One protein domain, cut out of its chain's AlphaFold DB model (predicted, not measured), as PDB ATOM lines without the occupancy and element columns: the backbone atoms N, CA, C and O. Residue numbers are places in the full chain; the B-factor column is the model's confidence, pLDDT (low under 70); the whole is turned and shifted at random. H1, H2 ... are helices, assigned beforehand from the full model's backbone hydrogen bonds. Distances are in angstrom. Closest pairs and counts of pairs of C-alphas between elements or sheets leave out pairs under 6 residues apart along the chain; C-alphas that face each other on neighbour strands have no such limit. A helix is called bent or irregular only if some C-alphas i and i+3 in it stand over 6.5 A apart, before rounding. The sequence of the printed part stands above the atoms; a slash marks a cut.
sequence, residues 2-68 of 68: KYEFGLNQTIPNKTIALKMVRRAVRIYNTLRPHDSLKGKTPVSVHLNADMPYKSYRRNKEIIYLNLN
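This is residues 2 to 68 of the 68 residues of a protein of Flavobacterium magnum (UniProt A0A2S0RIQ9). There is little regular structure: one long helix, H1, makes a corner with a short helix, H2, near its far end, and long tails without named elements reach out from both. Residues 2 to 10 and 55 to 68 stand free. The printed part has 67 residues, with two named helices, H1 then H2, holding 25 of them, and no named strand; the class is all helix. The whole is extended, with a radius of gyration of the C-alphas of 18.4 A and spans of 49 by 32 by 26 A.

H1, residues 14 to 31, touches H2, residues 42 to 48, with residues 28 to 30 alone. Their closest C-alphas, those of Asn 29 and Pro 42, are 5.1 A apart. They run the same way at a steep tilt of 46 degrees. In both helices every O i to N i+4 pair is within hydrogen-bond range.

H1 begins at C-alpha 14 (241.525, -32.954, 42.275) and is 24.7 A long from first to last C-alpha. It is neither bent nor irregular, but only just: C-alphas 28 and 31 are 6.2 A apart. H2, 10.2 A long, ends at C-alpha 48 (223.431, -9.937, 61.994).

The two C-alphas farthest apart, those of Glu 4 and Asn 68, are 53.3 A apart. The printed part has no cut, and the link from H1 to H2 is short. Residues 62 to 68 have pLDDT under 70.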
ATOM      1  N   LYS A   2     231.156 -19.530  26.279       73.62
ATOM      2  CA  LYS A   2     231.734 -20.830  26.731       73.62
ATOM      3  C   LYS A   2     233.274 -20.839  26.750       73.62
ATOM      4  O   LYS A   2     233.865 -21.358  27.690       73.62
ATOM      5  N   TYR A   3     233.890 -20.247  25.726       83.38
ATOM      6  CA  TYR A   3     235.345 -20.143  25.583       83.38
ATOM      7  C   TYR A   3     235.961 -19.109  26.537       83.38
ATOM      8  O   TYR A   3     236.963 -19.399  27.176       83.38
ATOM      9  N   GLU A   4     235.323 -17.945  26.693       88.00
ATOM     10  CA  GLU A   4     235.788 -16.851  27.570       88.00
ATOM     11  C   GLU A   4     235.889 -17.263  29.041       88.00
ATOM     12  O   GLU A   4     236.821 -16.871  29.734       88.00
ATOM     13  N   PHE A   5     234.939 -18.071  29.517       86.38
ATOM     14  CA  PHE A   5     234.893 -18.516  30.912       86.38
ATOM     15  C   PHE A   5     235.467 -19.923  31.120       86.38
ATOM     16  O   PHE A   5     235.318 -20.487  32.203       86.38
ATOM     17  N   GLY A   6     236.089 -20.513  30.092       87.31
ATOM     18  CA  GLY A   6     236.710 -21.837  30.182       87.31
ATOM     19  C   GLY A   6     235.736 -22.974  30.514       87.31
ATOM     20  O   GLY A   6     236.155 -24.008  31.023       87.31
ATOM     21  N   LEU A   7     234.437 -22.823  30.222       88.00
ATOM     22  CA  LEU A   7     233.406 -23.824  30.550       88.00
ATOM     23  C   LEU A   7     233.512 -25.102  29.701       88.00
ATOM     24  O   LEU A   7     232.815 -26.081  29.949       88.00
ATOM     25  N   ASN A   8     234.342 -25.089  28.659       90.44
ATOM     26  CA  ASN A   8     234.690 -26.259  27.857       90.44
ATOM     27  C   ASN A   8     235.971 -26.967  28.331       90.44
ATOM     28  O   ASN A   8     236.358 -27.947  27.699       90.44
ATOM     29  N   GLN A   9     236.638 -26.477  29.378       90.62
ATOM     30  CA  GLN A   9     237.906 -27.026  29.855       90.62
ATOM     31  C   GLN A   9     237.688 -27.988  31.023       90.62
ATOM     32  O   GLN A   9     236.876 -27.749  31.917       90.62
ATOM     33  N   THR A  10     238.453 -29.075  31.036       93.56
ATOM     34  CA  THR A  10     238.496 -30.015  32.155       93.56
ATOM     35  C   THR A  10     239.503 -29.553  33.198       93.56
ATOM     36  O   THR A  10     240.625 -29.175  32.863       93.56
ATOM     37  N   ILE A  11     239.136 -29.632  34.477       95.50
ATOM     38  CA  ILE A  11     240.070 -29.327  35.564       95.50
ATOM     39  C   ILE A  11     241.119 -30.453  35.637       95.50
ATOM     40  O   ILE A  11     240.738 -31.619  35.718       95.50
ATOM     41  N   PRO A  12     242.426 -30.137  35.647       93.06
ATOM     42  CA  PRO A  12     243.487 -31.126  35.431       93.06
ATOM     43  C   PRO A  12     243.644 -32.150  36.561       93.06
ATOM     44  O   PRO A  12     244.055 -33.279  36.314       93.06
ATOM     45  N   ASN A  13     243.365 -31.777  37.814       97.19
ATOM     46  CA  ASN A  13     243.410 -32.709  38.941       97.19
ATOM     47  C   ASN A  13     242.559 -32.238  40.128       97.19
ATOM     48  O   ASN A  13     242.170 -31.071  40.243       97.19
ATOM     49  N   LYS A  14     242.322 -33.169  41.059       97.81
ATOM     50  CA  LYS A  14     241.525 -32.954  42.275       97.81
ATOM     51  C   LYS A  14     242.084 -31.847  43.171       97.81
ATOM     52  O   LYS A  14     241.313 -31.075  43.734       97.81
ATOM     53  N   THR A  15     243.404 -31.741  43.309       98.19
ATOM     54  CA  THR A  15     244.035 -30.734  44.177       98.19
ATOM     55  C   THR A  15     243.733 -29.317  43.695       98.19
ATOM     56  O   THR A  15     243.362 -28.458  44.498       98.19
ATOM     57  N   ILE A  16     243.843 -29.077  42.388       97.31
ATOM     58  CA  ILE A  16     243.508 -27.793  41.769       97.31
ATOM     59  C   ILE A  16     242.004 -27.534  41.878       97.31
ATOM     60  O   ILE A  16     241.618 -26.457  42.334       97.31
ATOM     61  N   ALA A  17     241.166 -28.534  41.580       96.81
ATOM     62  CA  ALA A  17     239.712 -28.420  41.714       96.81
ATOM     63  C   ALA A  17     239.300 -27.970  43.124       96.81
ATOM     64  O   ALA A  17     238.556 -27.005  43.288       96.81
ATOM     65  N   LEU A  18     239.852 -28.605  44.162       98.25
ATOM     66  CA  LEU A  18     239.562 -28.260  45.553       98.25
ATOM     67  C   LEU A  18     240.003 -26.835  45.907       98.25
ATOM     68  O   LEU A  18     239.280 -26.130  46.610       98.25
ATOM     69  N   LYS A  19     241.174 -26.388  45.435       98.00
ATOM     70  CA  LYS A  19     241.639 -25.006  45.649       98.00
ATOM     71  C   LYS A  19     240.703 -23.995  44.980       98.00
ATOM     72  O   LYS A  19     240.337 -23.003  45.612       98.00
ATOM     73  N   MET A  20     240.280 -24.264  43.744       96.75
ATOM     74  CA  MET A  20     239.337 -23.418  43.007       96.75
ATOM     75  C   MET A  20     237.986 -23.326  43.722       96.75
ATOM     76  O   MET A  20     237.510 -22.220  43.969       96.75
ATOM     77  N   VAL A  21     237.411 -24.463  44.128       97.12
ATOM     78  CA  VAL A  21     236.123 -24.511  44.839       97.12
ATOM     79  C   VAL A  21     236.195 -23.755  46.162       97.12
ATOM     80  O   VAL A  21     235.339 -22.918  46.431       97.12
ATOM     81  N   ARG A  22     237.245 -23.965  46.968       98.25
ATOM     82  CA  ARG A  22     237.424 -23.230  48.235       98.25
ATOM     83  C   ARG A  22     237.475 -21.720  48.018       98.25
ATOM     84  O   ARG A  22     236.848 -20.969  48.765       98.25
ATOM     85  N   ARG A  23     238.190 -21.269  46.982       97.94
ATOM     86  CA  ARG A  23     238.251 -19.849  46.618       97.94
ATOM     87  C   ARG A  23     236.884 -19.327  46.174       97.94
ATOM     88  O   ARG A  23     236.485 -18.259  46.625       97.94
ATOM     89  N   ALA A  24     236.166 -20.077  45.340       97.12
ATOM     90  CA  ALA A  24     234.836 -19.704  44.865       97.12
ATOM     91  C   ALA A  24     233.829 -19.577  46.017       97.12
ATOM     92  O   ALA A  24     233.141 -18.563  46.112       97.12
ATOM     93  N   VAL A  25     233.807 -20.547  46.938       97.81
ATOM     94  CA  VAL A  25     232.960 -20.520  48.142       97.81
ATOM     95  C   VAL A  25     233.271 -19.295  48.996       97.81
ATOM     96  O   VAL A  25     232.355 -18.576  49.391       97.81
ATOM     97  N   ARG A  26     234.557 -19.005  49.237       98.31
ATOM     98  CA  ARG A  26     234.962 -17.805  49.980       98.31
ATOM     99  C   ARG A  26     234.443 -16.538  49.304       98.31
ATOM    100  O   ARG A  26     233.786 -15.739  49.958       98.31
ATOM    101  N   ILE A  27     234.685 -16.372  48.003       98.12
ATOM    102  CA  ILE A  27     234.232 -15.191  47.252       98.12
ATOM    103  C   ILE A  27     232.710 -15.038  47.343       98.12
ATOM    104  O   ILE A  27     232.236 -13.950  47.654       98.12
ATOM    105  N   TYR A  28     231.953 -16.115  47.122       97.75
ATOM    106  CA  TYR A  28     230.490 -16.102  47.172       97.75
ATOM    107  C   TYR A  28     229.951 -15.658  48.540       97.75
ATOM    108  O   TYR A  28     229.020 -14.858  48.596       97.75
ATOM    109  N   ASN A  29     230.546 -16.169  49.622       96.81
ATOM    110  CA  ASN A  29     230.072 -15.956  50.987       96.81
ATOM    111  C   ASN A  29     230.516 -14.619  51.589       96.81
ATOM    112  O   ASN A  29     229.759 -14.020  52.351       96.81
ATOM    113  N   THR A  30     231.737 -14.162  51.289       96.69
ATOM    114  CA  THR A  30     232.340 -13.023  52.002       96.69
ATOM    115  C   THR A  30     232.498 -11.770  51.156       96.69
ATOM    116  O   THR A  30     232.513 -10.686  51.723       96.69
ATOM    117  N   LEU A  31     232.682 -11.895  49.837       97.06
ATOM    118  CA  LEU A  31     233.060 -10.758  48.984       97.06
ATOM    119  C   LEU A  31     231.966 -10.347  48.006       97.06
ATOM    120  O   LEU A  31     231.844  -9.167  47.708       97.06
ATOM    121  N   ARG A  32     231.198 -11.303  47.478       96.81
ATOM    122  CA  ARG A  32     230.187 -11.042  46.456       96.81
ATOM    123  C   ARG A  32     228.903 -10.506  47.104       96.81
ATOM    124  O   ARG A  32     228.308 -11.234  47.898       96.81
ATOM    125  N   PRO A  33     228.441  -9.295  46.750       95.75
ATOM    126  CA  PRO A  33     227.103  -8.819  47.089       95.75
ATOM    127  C   PRO A  33     226.030  -9.664  46.398       95.75
ATOM    128  O   PRO A  33     226.204 -10.059  45.242       95.75
ATOM    129  N   HIS A  34     224.918  -9.927  47.086       94.19
ATOM    130  CA  HIS A  34     223.776 -10.641  46.508       94.19
ATOM    131  C   HIS A  34     222.560  -9.735  46.420       94.19
ATOM    132  O   HIS A  34     222.110  -9.186  47.425       94.19
ATOM    133  N   ASP A  35     221.968  -9.644  45.232       92.25
ATOM    134  CA  ASP A  35     220.780  -8.813  44.995       92.25
ATOM    135  C   ASP A  35     219.568  -9.302  45.792       92.25
ATOM    136  O   ASP A  35     218.798  -8.511  46.338       92.25
ATOM    137  N   SER A  36     219.436 -10.623  45.954       89.19
ATOM    138  CA  SER A  36     218.427 -11.233  46.829       89.19
ATOM    139  C   SER A  36     218.558 -10.782  48.287       89.19
ATOM    140  O   SER A  36     217.556 -10.727  49.002       89.19
ATOM    141  N   LEU A  37     219.771 -10.410  48.704       92.06
ATOM    142  CA  LEU A  37     220.115  -9.918  50.034       92.06
ATOM    143  C   LEU A  37     220.273  -8.390  50.068       92.06
ATOM    144  O   LEU A  37     220.921  -7.862  50.970       92.06
ATOM    145  N   LYS A  38     219.697  -7.669  49.095       92.19
ATOM    146  CA  LYS A  38     219.784  -6.201  48.985       92.19
ATOM    147  C   LYS A  38     221.237  -5.691  48.960       92.19
ATOM    148  O   LYS A  38     221.555  -4.689  49.591       92.19
ATOM    149  N   GLY A  39     222.129  -6.415  48.282       94.06
ATOM    150  CA  GLY A  39     223.548  -6.067  48.174       94.06
ATOM    151  C   GLY A  39     224.403  -6.467  49.384       94.06
ATOM    152  O   GLY A  39     225.593  -6.167  49.414       94.06
ATOM    153  N   LYS A  40     223.845  -7.169  50.376       94.50
ATOM    154  CA  LYS A  40     224.627  -7.752  51.476       94.50
ATOM    155  C   LYS A  40     225.301  -9.063  51.047       94.50
ATOM    156  O   LYS A  40     224.918  -9.689  50.055       94.50
ATOM    157  N   THR A  41     226.306  -9.487  51.810       96.12
ATOM    158  CA  THR A  41     226.952 -10.793  51.637       96.12
ATOM    159  C   THR A  41     226.261 -11.841  52.516       96.12
ATOM    160  O   THR A  41     225.677 -11.490  53.544       96.12
ATOM    161  N   PRO A  42     226.312 -13.136  52.158       95.44
ATOM    162  CA  PRO A  42     225.707 -14.189  52.968       95.44
ATOM    163  C   PRO A  42     226.226 -14.189  54.409       95.44
ATOM    164  O   PRO A  42     225.441 -14.291  55.347       95.44
ATOM    165  N   VAL A  43     227.537 -13.990  54.592       96.25
ATOM    166  CA  VAL A  43     228.151 -13.952  55.927       96.25
ATOM    167  C   VAL A  43     227.624 -12.792  56.767       96.25
ATOM    168  O   VAL A  43     227.314 -13.006  57.935       96.25
ATOM    169  N   SER A  44     227.466 -11.588  56.203       95.25
ATOM    170  CA  SER A  44     226.954 -10.459  56.991       95.25
ATOM    171  C   SER A  44     225.497 -10.657  57.408       95.25
ATOM    172  O   SER A  44     225.123 -10.315  58.526       95.25
ATOM    173  N   VAL A  45     224.681 -11.272  56.548       93.62
ATOM    174  CA  VAL A  45     223.288 -11.594  56.876       93.62
ATOM    175  C   VAL A  45     223.195 -12.675  57.952       93.62
ATOM    176  O   VAL A  45     222.352 -12.565  58.835       93.62
ATOM    177  N   HIS A  46     224.047 -13.701  57.910       91.69
ATOM    178  CA  HIS A  46     224.048 -14.754  58.929       91.69
ATOM    179  C   HIS A  46     224.497 -14.254  60.302       91.69
ATOM    180  O   HIS A  46     223.934 -14.684  61.303       91.69
ATOM    181  N   LEU A  47     225.475 -13.345  60.356       94.62
ATOM    182  CA  LEU A  47     225.962 -12.786  61.620       94.62
ATOM    183  C   LEU A  47     224.959 -11.826  62.265       94.62
ATOM    184  O   LEU A  47     224.779 -11.866  63.476       94.62
ATOM    185  N   ASN A  48     224.304 -10.984  61.465       91.88
ATOM    186  CA  ASN A  48     223.431  -9.937  61.994       91.88
ATOM    187  C   ASN A  48     221.953 -10.360  62.067       91.88
ATOM    188  O   ASN A  48     221.160  -9.702  62.726       91.88
ATOM    189  N   ALA A  49     221.567 -11.444  61.380       83.56
ATOM    190  CA  ALA A  49     220.183 -11.921  61.265       83.56
ATOM    191  C   ALA A  49     219.179 -10.859  60.751       83.56
ATOM    192  O   ALA A  49     217.978 -10.947  60.983       83.56
ATOM    193  N   ASP A  50     219.659  -9.880  59.978       79.31
ATOM    194  CA  ASP A  50     218.892  -8.692  59.566       79.31
ATOM    195  C   ASP A  50     217.850  -8.929  58.453       79.31
ATOM    196  O   ASP A  50     217.268  -7.968  57.939       79.31
ATOM    197  N   MET A  51     217.678 -10.161  57.964       83.06
ATOM    198  CA  MET A  51     216.867 -10.433  56.772       83.06
ATOM    199  C   MET A  51     215.724 -11.404  57.071       83.06
ATOM    200  O   MET A  51     215.988 -12.556  57.422       83.06
ATOM    201  N   PRO A  52     214.459 -10.992  56.862       84.94
ATOM    202  CA  PRO A  52     213.331 -11.900  56.983       84.94
ATOM    203  C   PRO A  52     213.362 -12.946  55.864       84.94
ATOM    204  O   PRO A  52     213.847 -12.695  54.755       84.94
ATOM    205  N   TYR A  53     212.791 -14.117  56.146       84.12
ATOM    206  CA  TYR A  53     212.628 -15.171  55.152       84.12
ATOM    207  C   TYR A  53     211.825 -14.671  53.941       84.12
ATOM    208  O   TYR A  53     210.775 -14.042  54.083       84.12
ATOM    209  N   LYS A  54     212.306 -14.989  52.736       82.25
ATOM    210  CA  LYS A  54     211.656 -14.631  51.474       82.25
ATOM    211  C   LYS A  54     211.417 -15.877  50.628       82.25
ATOM    212  O   LYS A  54     212.358 -16.552  50.223       82.25
ATOM    213  N   SER A  55     210.149 -16.147  50.326       83.38
ATOM    214  CA  SER A  55     209.749 -17.206  49.398       83.38
ATOM    215  C   SER A  55     209.690 -16.675  47.966       83.38
ATOM    216  O   SER A  55     209.100 -15.625  47.709       83.38
ATOM    217  N   TYR A  56     210.275 -17.427  47.033       84.50
ATOM    218  CA  TYR A  56     210.228 -17.162  45.588       84.50
ATOM    219  C   TYR A  56     209.302 -18.135  44.844       84.50
ATOM    220  O   TYR A  56     209.337 -18.216  43.617       84.50
ATOM    221  N   ARG A  57     208.491 -18.913  45.575       85.44
ATOM    222  CA  ARG A  57     207.542 -19.855  44.970       85.44
ATOM    223  C   ARG A  57     206.557 -19.093  44.081       85.44
ATOM    224  O   ARG A  57     205.988 -18.089  44.505       85.44
ATOM    225  N   ARG A  58     206.347 -19.594  42.858       83.44
ATOM    226  CA  ARG A  58     205.377 -19.032  41.904       83.44
ATOM    227  C   ARG A  58     203.941 -19.199  42.412       83.44
ATOM    228  O   ARG A  58     203.190 -18.231  42.411       83.44
ATOM    229  N   ASN A  59     203.606 -20.389  42.916       82.75
ATOM    230  CA  ASN A  59     202.322 -20.674  43.556       82.75
ATOM    231  C   ASN A  59     202.487 -20.542  45.074       82.75
ATOM    232  O   ASN A  59     203.302 -21.243  45.676       82.75
ATOM    233  N   LYS A  60     201.749 -19.607  45.675       72.12
ATOM    234  CA  LYS A  60     201.835 -19.281  47.108       72.12
ATOM    235  C   LYS A  60     200.925 -20.137  47.990       72.12
ATOM    236  O   LYS A  60     200.934 -19.944  49.202       72.12
ATOM    237  N   GLU A  61     200.154 -21.048  47.404       79.62
ATOM    238  CA  GLU A  61     199.289 -21.941  48.168       79.62
ATOM    239  C   GLU A  61     200.120 -22.766  49.154       79.62
ATOM    240  O   GLU A  61     201.118 -23.406  48.801       79.62
ATOM    241  N   ILE A  62     199.729 -22.690  50.423       68.19
ATOM    242  CA  ILE A  62     200.369 -23.428  51.502       68.19
ATOM    243  C   ILE A  62     199.752 -24.823  51.503       68.19
ATOM    244  O   ILE A  62     198.668 -25.034  52.036       68.19
ATOM    245  N   ILE A  63     200.440 -25.777  50.880       66.38
ATOM    246  CA  ILE A  63     200.097 -27.193  50.998       66.38
ATOM    247  C   ILE A  63     200.689 -27.677  52.321       66.38
ATOM    248  O   ILE A  63     201.899 -27.897  52.418       66.38
ATOM    249  N   TYR A  64     199.855 -27.802  53.348       67.38
ATOM    250  CA  TYR A  64     200.233 -28.523  54.557       67.38
ATOM    251  C   TYR A  64     200.260 -30.015  54.216       67.38
ATOM    252  O   TYR A  64     199.243 -30.592  53.836       67.38
ATOM    253  N   LEU A  65     201.435 -30.640  54.304       58.69
ATOM    254  CA  LEU A  65     201.524 -32.096  54.293       58.69
ATOM    255  C   LEU A  65     200.963 -32.573  55.635       58.69
ATOM    256  O   LEU A  65     201.602 -32.368  56.666       58.69
ATOM    257  N   ASN A  66     199.762 -33.157  55.627       49.25
ATOM    258  CA  ASN A  66     199.248 -33.896  56.776       49.25
ATOM    259  C   ASN A  66     200.159 -35.106  56.989       49.25
ATOM    260  O   ASN A  66     200.075 -36.097  56.265       49.25
ATOM    261  N   LEU A  67     201.076 -34.984  57.942       54.50
ATOM    262  CA  LEU A  67     201.839 -36.105  58.465       54.50
ATOM    263  C   LEU A  67     200.955 -36.756  59.531       54.50
ATOM    264  O   LEU A  67     200.923 -36.288  60.668       54.50
ATOM    265  N   ASN A  68     200.166 -37.745  59.106       48.81
ATOM    266  CA  ASN A  68     199.500 -38.678  60.017       48.81
ATOM    267  C   ASN A  68     200.535 -39.497  60.789       48.81
ATOM    268  O   ASN A  68     201.541 -39.897  60.156       48.81
TER     269      ASN A  68